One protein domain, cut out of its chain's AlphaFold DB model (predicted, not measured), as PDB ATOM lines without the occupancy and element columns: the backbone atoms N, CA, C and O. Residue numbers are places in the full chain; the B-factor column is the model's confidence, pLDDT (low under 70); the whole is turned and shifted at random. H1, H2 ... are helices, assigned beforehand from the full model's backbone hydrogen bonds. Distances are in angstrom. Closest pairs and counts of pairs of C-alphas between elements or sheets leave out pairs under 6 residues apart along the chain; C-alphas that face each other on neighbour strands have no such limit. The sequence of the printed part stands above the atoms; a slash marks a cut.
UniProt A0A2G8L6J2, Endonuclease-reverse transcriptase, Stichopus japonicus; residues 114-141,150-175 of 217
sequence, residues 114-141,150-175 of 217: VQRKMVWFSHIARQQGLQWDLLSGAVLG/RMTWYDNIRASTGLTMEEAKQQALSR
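This is residues 114 to 141 and 150 to 175 of the 217 residues of the protein "Endonuclease-reverse transcriptase" of Stichopus japonicus (UniProt A0A2G8L6J2). Four short helices cluster with few contacts: H1, the longest, meets H4 nearly at a right angle, H2 turns a corner after H1, and H3 lies near the first residues of H1. The 54 printed residues hold four named helices, H1 to H4 in order, and no named strand: all helix. The whole is compact, radius of gyration of the C-alphas 10.7 A, spans 29 by 25 by 18 A.

Find C-alpha 114 at (-35.854, -26.171, 24.791); H1, residues 114 to 127, runs 19.8 A from there. Next come H2, 130 to 135, 8.5 A; H3, 153 to 161, 12.7 A; and H4, 165 to 173, 12.3 A, ending at (-24.588, -37.309, 15.773).

Look at Ser 122 and Ala 172, the closest C-alphas of H1 and H4, 4.6 A apart; these helices touch, about perpendicular at 75 degrees. H1 and H2 only just touch, with 3 pairs of C-alphas within 8 A, only at the corner; Ile 124 and Trp 132 have the closest C-alphas, 5.7 A. H1, with residues 114 to 118 alone, only just touches H3, with 3 such pairs; C-alphas 114 and 160 are closest, 7.5 A. In each helix every O i to N i+4 pair is within hydrogen-bond range.

Residues 142 to 149 are cut out, leaving 15.8 A between C-alphas 141 and 150. Residues 137 to 141 and 175 have pLDDT under 70.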
ATOM      1  N   VAL A 114     -36.882 -26.102  25.828       87.31
ATOM      2  CA  VAL A 114     -35.854 -26.171  24.791       87.31
ATOM      3  C   VAL A 114     -34.957 -27.392  24.998       87.31
ATOM      4  O   VAL A 114     -34.669 -28.074  24.025       87.31
ATOM      5  N   GLN A 115     -34.610 -27.775  26.232       86.12
ATOM      6  CA  GLN A 115     -33.826 -28.996  26.482       86.12
ATOM      7  C   GLN A 115     -34.548 -30.230  25.937       86.12
ATOM      8  O   GLN A 115     -33.949 -31.068  25.266       86.12
ATOM      9  N   ARG A 116     -35.862 -30.324  26.162       87.50
ATOM     10  CA  ARG A 116     -36.685 -31.411  25.610       87.50
ATOM     11  C   ARG A 116     -36.727 -31.384  24.084       87.50
ATOM     12  O   ARG A 116     -36.617 -32.442  23.468       87.50
ATOM     13  N   LYS A 117     -36.849 -30.197  23.481       87.75
ATOM     14  CA  LYS A 117     -36.754 -30.026  22.024       87.75
ATOM     15  C   LYS A 117     -35.415 -30.520  21.493       87.75
ATOM     16  O   LYS A 117     -35.410 -31.240  20.506       87.75
ATOM     17  N   MET A 118     -34.313 -30.196  22.165       85.75
ATOM     18  CA  MET A 118     -32.971 -30.621  21.762       85.75
ATOM     19  C   MET A 118     -32.789 -32.135  21.859       85.75
ATOM     20  O   MET A 118     -32.253 -32.743  20.942       85.75
ATOM     21  N   VAL A 119     -33.284 -32.771  22.924       87.38
ATOM     22  CA  VAL A 119     -33.259 -34.241  23.036       87.38
ATOM     23  C   VAL A 119     -34.018 -34.885  21.876       87.38
ATOM     24  O   VAL A 119     -33.525 -35.833  21.261       87.38
ATOM     25  N   TRP A 120     -35.200 -34.355  21.556       87.12
ATOM     26  CA  TRP A 120     -36.005 -34.839  20.439       87.12
ATOM     27  C   TRP A 120     -35.326 -34.585  19.088       87.12
ATOM     28  O   TRP A 120     -35.236 -35.509  18.285       87.12
ATOM     29  N   PHE A 121     -34.767 -33.389  18.879       87.19
ATOM     30  CA  PHE A 121     -33.967 -33.034  17.707       87.19
ATOM     31  C   PHE A 121     -32.824 -34.025  17.493       87.19
ATOM     32  O   PHE A 121     -32.679 -34.593  16.413       87.19
ATOM     33  N   SER A 122     -32.041 -34.293  18.539       86.81
ATOM     34  CA  SER A 122     -30.917 -35.212  18.430       86.81
ATOM     35  C   SER A 122     -31.369 -36.629  18.104       86.81
ATOM     36  O   SER A 122     -30.660 -37.358  17.416       86.81
ATOM     37  N   HIS A 123     -32.538 -37.042  18.595       87.25
ATOM     38  CA  HIS A 123     -33.119 -38.339  18.270       87.25
ATOM     39  C   HIS A 123     -33.519 -38.435  16.791       87.25
ATOM     40  O   HIS A 123     -33.109 -39.380  16.119       87.25
ATOM     41  N   ILE A 124     -34.252 -37.450  16.264       87.69
ATOM     42  CA  ILE A 124     -34.691 -37.457  14.858       87.69
ATOM     43  C   ILE A 124     -33.523 -37.269  13.879       87.69
ATOM     44  O   ILE A 124     -33.486 -37.947  12.857       87.69
ATOM     45  N   ALA A 125     -32.527 -36.446  14.225       85.38
ATOM     46  CA  ALA A 125     -31.315 -36.255  13.424       85.38
ATOM     47  C   ALA A 125     -30.512 -37.552  13.254       85.38
ATOM     48  O   ALA A 125     -29.879 -37.765  12.223       85.38
ATOM     49  N   ARG A 126     -30.555 -38.438  14.259       84.94
ATOM     50  CA  ARG A 126     -29.920 -39.760  14.212       84.94
ATOM     51  C   ARG A 126     -30.748 -40.790  13.453       84.94
ATOM     52  O   ARG A 126     -30.168 -41.635  12.786       84.94
ATOM     53  N   GLN A 127     -32.074 -40.738  13.572       86.81
ATOM     54  CA  GLN A 127     -32.957 -41.682  12.883       86.81
ATOM     55  C   GLN A 127     -33.074 -41.415  11.380       86.81
ATOM     56  O   GLN A 127     -33.333 -42.362  10.650       86.81
ATOM     57  N   GLN A 128     -32.893 -40.163  10.932       80.38
ATOM     58  CA  GLN A 128     -32.957 -39.763   9.514       80.38
ATOM     59  C   GLN A 128     -34.201 -40.308   8.779       80.38
ATOM     60  O   GLN A 128     -34.121 -40.752   7.640       80.38
ATOM     61  N   GLY A 129     -35.349 -40.326   9.463       83.38
ATOM     62  CA  GLY A 129     -36.628 -40.759   8.892       83.38
ATOM     63  C   GLY A 129     -37.474 -39.592   8.381       83.38
ATOM     64  O   GLY A 129     -37.049 -38.440   8.410       83.38
ATOM     65  N   LEU A 130     -38.733 -39.869   8.032       83.62
ATOM     66  CA  LEU A 130     -39.692 -38.873   7.529       83.62
ATOM     67  C   LEU A 130     -39.772 -37.596   8.388       83.62
ATOM     68  O   LEU A 130     -39.951 -36.497   7.871       83.62
ATOM     69  N   GLN A 131     -39.650 -37.724   9.712       82.06
ATOM     70  CA  GLN A 131     -39.680 -36.578  10.620       82.06
ATOM     71  C   GLN A 131     -38.481 -35.651  10.409       82.06
ATOM     72  O   GLN A 131     -38.629 -34.441  10.549       82.06
ATOM     73  N   TRP A 132     -37.311 -36.202  10.081       84.25
ATOM     74  CA  TRP A 132     -36.125 -35.427   9.735       84.25
ATOM     75  C   TRP A 132     -36.292 -34.726   8.387       84.25
ATOM     76  O   TRP A 132     -35.981 -33.543   8.288       84.25
ATOM     77  N   ASP A 133     -36.837 -35.406   7.380       81.00
ATOM     78  CA  ASP A 133     -37.074 -34.817   6.053       81.00
ATOM     79  C   ASP A 133     -38.100 -33.679   6.116       81.00
ATOM     80  O   ASP A 133     -37.912 -32.615   5.523       81.00
ATOM     81  N   LEU A 134     -39.158 -33.866   6.912       79.44
ATOM     82  CA  LEU A 134     -40.143 -32.825   7.191       79.44
ATOM     83  C   LEU A 134     -39.512 -31.645   7.931       79.44
ATOM     84  O   LEU A 134     -39.753 -30.496   7.568       79.44
ATOM     85  N   LEU A 135     -38.719 -31.923   8.973       77.88
ATOM     86  CA  LEU A 135     -38.083 -30.880   9.764       77.88
ATOM     87  C   LEU A 135     -37.109 -30.089   8.892       77.88
ATOM     88  O   LEU A 135     -37.244 -28.876   8.826       77.88
ATOM     89  N   SER A 136     -36.196 -30.767   8.184       71.00
ATOM     90  CA  SER A 136     -35.132 -30.175   7.350       71.00
ATOM     91  C   SER A 136     -35.647 -29.360   6.163       71.00
ATOM     92  O   SER A 136     -34.855 -28.731   5.465       71.00
ATOM     93  N   GLY A 137     -36.966 -29.326   5.954       68.62
ATOM     94  CA  GLY A 137     -37.595 -28.575   4.878       68.62
ATOM     95  C   GLY A 137     -37.457 -29.252   3.518       68.62
ATOM     96  O   GLY A 137     -37.830 -28.648   2.519       68.62
ATOM     97  N   ALA A 138     -36.988 -30.504   3.461       58.34
ATOM     98  CA  ALA A 138     -36.850 -31.256   2.213       58.34
ATOM     99  C   ALA A 138     -38.204 -31.497   1.511       58.34
ATOM    100  O   ALA A 138     -38.245 -31.730   0.308       58.34
ATOM    101  N   VAL A 139     -39.312 -31.419   2.259       51.53
ATOM    102  CA  VAL A 139     -40.671 -31.746   1.790       51.53
ATOM    103  C   VAL A 139     -41.534 -30.502   1.501       51.53
ATOM    104  O   VAL A 139     -42.555 -30.611   0.828       51.53
ATOM    105  N   LEU A 140     -41.160 -29.307   1.978       50.94
ATOM    106  CA  LEU A 140     -42.010 -28.109   1.908       50.94
ATOM    107  C   LEU A 140     -41.282 -26.930   1.251       50.94
ATOM    108  O   LEU A 140     -40.336 -26.378   1.805       50.94
ATOM    109  N   GLY A 141     -41.779 -26.501   0.087       49.72
ATOM    110  CA  GLY A 141     -41.363 -25.251  -0.549       49.72
ATOM    111  C   GLY A 141     -41.716 -24.042   0.321       49.72
ATOM    112  O   GLY A 141     -42.819 -23.940   0.860       49.72
ATOM    113  N   ARG A 150     -41.761 -15.043  10.575       73.62
ATOM    114  CA  ARG A 150     -42.176 -15.563  11.881       73.62
ATOM    115  C   ARG A 150     -41.046 -16.400  12.469       73.62
ATOM    116  O   ARG A 150     -40.317 -17.052  11.732       73.62
ATOM    117  N   MET A 151     -40.945 -16.396  13.796       78.81
ATOM    118  CA  MET A 151     -40.020 -17.272  14.508       78.81
ATOM    119  C   MET A 151     -40.371 -18.725  14.185       78.81
ATOM    120  O   MET A 151     -41.459 -19.181  14.541       78.81
ATOM    121  N   THR A 152     -39.471 -19.430  13.511       81.50
ATOM    122  CA  THR A 152     -39.632 -20.851  13.210       81.50
ATOM    123  C   THR A 152     -39.114 -21.722  14.352       81.50
ATOM    124  O   THR A 152     -38.426 -21.267  15.274       81.50
ATOM    125  N   TRP A 153     -39.404 -23.018  14.270       82.44
ATOM    126  CA  TRP A 153     -38.843 -24.005  15.182       82.44
ATOM    127  C   TRP A 153     -37.305 -24.048  15.129       82.44
ATOM    128  O   TRP A 153     -36.653 -24.189  16.165       82.44
ATOM    129  N   TYR A 154     -36.705 -23.833  13.953       81.88
ATOM    130  CA  TYR A 154     -35.250 -23.722  13.822       81.88
ATOM    131  C   TYR A 154     -34.687 -22.436  14.395       81.88
ATOM    132  O   TYR A 154     -33.637 -22.472  15.034       81.88
ATOM    133  N   ASP A 155     -35.392 -21.315  14.238       83.00
ATOM    134  CA  ASP A 155     -34.961 -20.052  14.839       83.00
ATOM    135  C   ASP A 155     -34.897 -20.162  16.366       83.00
ATOM    136  O   ASP A 155     -34.004 -19.594  16.986       83.00
ATOM    137  N   ASN A 156     -35.780 -20.955  16.986       85.81
ATOM    138  CA  ASN A 156     -35.706 -21.300  18.411       85.81
ATOM    139  C   ASN A 156     -34.427 -22.064  18.779       85.81
ATOM    140  O   ASN A 156     -33.784 -21.743  19.783       85.81
ATOM    141  N   ILE A 157     -34.050 -23.073  17.989       82.25
ATOM    142  CA  ILE A 157     -32.800 -23.813  18.208       82.25
ATOM    143  C   ILE A 157     -31.615 -22.871  18.064       82.25
ATOM    144  O   ILE A 157     -30.811 -22.756  18.985       82.25
ATOM    145  N   ARG A 158     -31.561 -22.124  16.962       84.88
ATOM    146  CA  ARG A 158     -30.486 -21.173  16.688       84.88
ATOM    147  C   ARG A 158     -30.373 -20.108  17.775       84.88
ATOM    148  O   ARG A 158     -29.269 -19.804  18.204       84.88
ATOM    149  N   ALA A 159     -31.489 -19.567  18.257       84.62
ATOM    150  CA  ALA A 159     -31.487 -18.574  19.327       84.62
ATOM    151  C   ALA A 159     -30.981 -19.147  20.663       84.62
ATOM    152  O   ALA A 159     -30.321 -18.441  21.420       84.62
ATOM    153  N   SER A 160     -31.272 -20.418  20.954       81.56
ATOM    154  CA  SER A 160     -30.941 -21.051  22.239       81.56
ATOM    155  C   SER A 160     -29.552 -21.692  22.297       81.56
ATOM    156  O   SER A 160     -28.931 -21.706  23.358       81.56
ATOM    157  N   THR A 161     -29.027 -22.215  21.189       80.94
ATOM    158  CA  THR A 161     -27.682 -22.824  21.131       80.94
ATOM    159  C   THR A 161     -26.656 -21.893  20.493       80.94
ATOM    160  O   THR A 161     -25.462 -21.979  20.791       80.94
ATOM    161  N   GLY A 162     -27.110 -20.972  19.638       83.88
ATOM    162  CA  GLY A 162     -26.263 -20.176  18.753       83.88
ATOM    163  C   GLY A 162     -25.613 -20.984  17.633       83.88
ATOM    164  O   GLY A 162     -24.697 -20.470  17.002       83.88
ATOM    165  N   LEU A 163     -26.054 -22.225  17.415       84.50
ATOM    166  CA  LEU A 163     -25.530 -23.117  16.386       84.50
ATOM    167  C   LEU A 163     -26.346 -22.992  15.104       84.50
ATOM    168  O   LEU A 163     -27.558 -22.746  15.129       84.50
ATOM    169  N   THR A 164     -25.679 -23.210  13.979       85.75
ATOM    170  CA  THR A 164     -26.351 -23.496  12.715       85.75
ATOM    171  C   THR A 164     -26.974 -24.894  12.741       85.75
ATOM    172  O   THR A 164     -26.684 -25.724  13.604       85.75
ATOM    173  N   MET A 165     -27.856 -25.158  11.780       80.62
ATOM    174  CA  MET A 165     -28.543 -26.440  11.658       80.62
ATOM    175  C   MET A 165     -27.571 -27.614  11.466       80.62
ATOM    176  O   MET A 165     -27.696 -28.636  12.138       80.62
ATOM    177  N   GLU A 166     -26.573 -27.445  10.599       83.75
ATOM    178  CA  GLU A 166     -25.568 -28.478  10.335       83.75
ATOM    179  C   GLU A 166     -24.663 -28.713  11.546       83.75
ATOM    180  O   GLU A 166     -24.415 -29.857  11.912       83.75
ATOM    181  N   GLU A 167     -24.245 -27.659  12.252       86.06
ATOM    182  CA  GLU A 167     -23.468 -27.807  13.489       86.06
ATOM    183  C   GLU A 167     -24.272 -28.512  14.586       86.06
ATOM    184  O   GLU A 167     -23.755 -29.400  15.268       86.06
ATOM    185  N   ALA A 168     -25.551 -28.156  14.746       83.75
ATOM    186  CA  ALA A 168     -26.440 -28.818  15.693       83.75
ATOM    187  C   ALA A 168     -26.631 -30.300  15.332       83.75
ATOM    188  O   ALA A 168     -26.616 -31.156  16.218       83.75
ATOM    189  N   LYS A 169     -26.758 -30.622  14.038       84.50
ATOM    190  CA  LYS A 169     -26.823 -31.999  13.533       84.50
ATOM    191  C   LYS A 169     -25.524 -32.760  13.813       84.50
ATOM    192  O   LYS A 169     -25.576 -33.863  14.347       84.50
ATOM    193  N   GLN A 170     -24.369 -32.166  13.523       84.75
ATOM    194  CA  GLN A 170     -23.051 -32.751  13.781       84.75
ATOM    195  C   GLN A 170     -22.883 -33.099  15.270       84.75
ATOM    196  O   GLN A 170     -22.451 -34.199  15.613       84.75
ATOM    197  N   GLN A 171     -23.288 -32.187  16.162       83.62
ATOM    198  CA  GLN A 171     -23.263 -32.406  17.612       83.62
ATOM    199  C   GLN A 171     -24.270 -33.471  18.068       83.62
ATOM    200  O   GLN A 171     -23.965 -34.296  18.928       83.62
ATOM    201  N   ALA A 172     -25.460 -33.505  17.469       81.62
ATOM    202  CA  ALA A 172     -26.443 -34.550  17.735       81.62
ATOM    203  C   ALA A 172     -25.940 -35.953  17.347       81.62
ATOM    204  O   ALA A 172     -26.225 -36.926  18.054       81.62
ATOM    205  N   LEU A 173     -25.196 -36.061  16.240       79.94
ATOM    206  CA  LEU A 173     -24.588 -37.309  15.773       79.94
ATOM    207  C   LEU A 173     -23.421 -37.750  16.666       79.94
ATOM    208  O   LEU A 173     -23.278 -38.944  16.927       79.94
ATOM    209  N   SER A 174     -22.637 -36.809  17.204       75.62
ATOM    210  CA  SER A 174     -21.486 -37.102  18.072       75.62
ATOM    211  C   SER A 174     -21.852 -37.554  19.495       75.62
ATOM    212  O   SER A 174     -20.967 -37.732  20.328       75.62
ATOM    213  N   ARG A 175     -23.146 -37.781  19.787       62.41
ATOM    214  CA  ARG A 175     -23.698 -38.143  21.113       62.41
ATOM    215  C   ARG A 175     -23.418 -37.118  22.216       62.41
ATOM    216  O   ARG A 175     -23.707 -37.383  23.382       62.41
TER     217      ARG A 175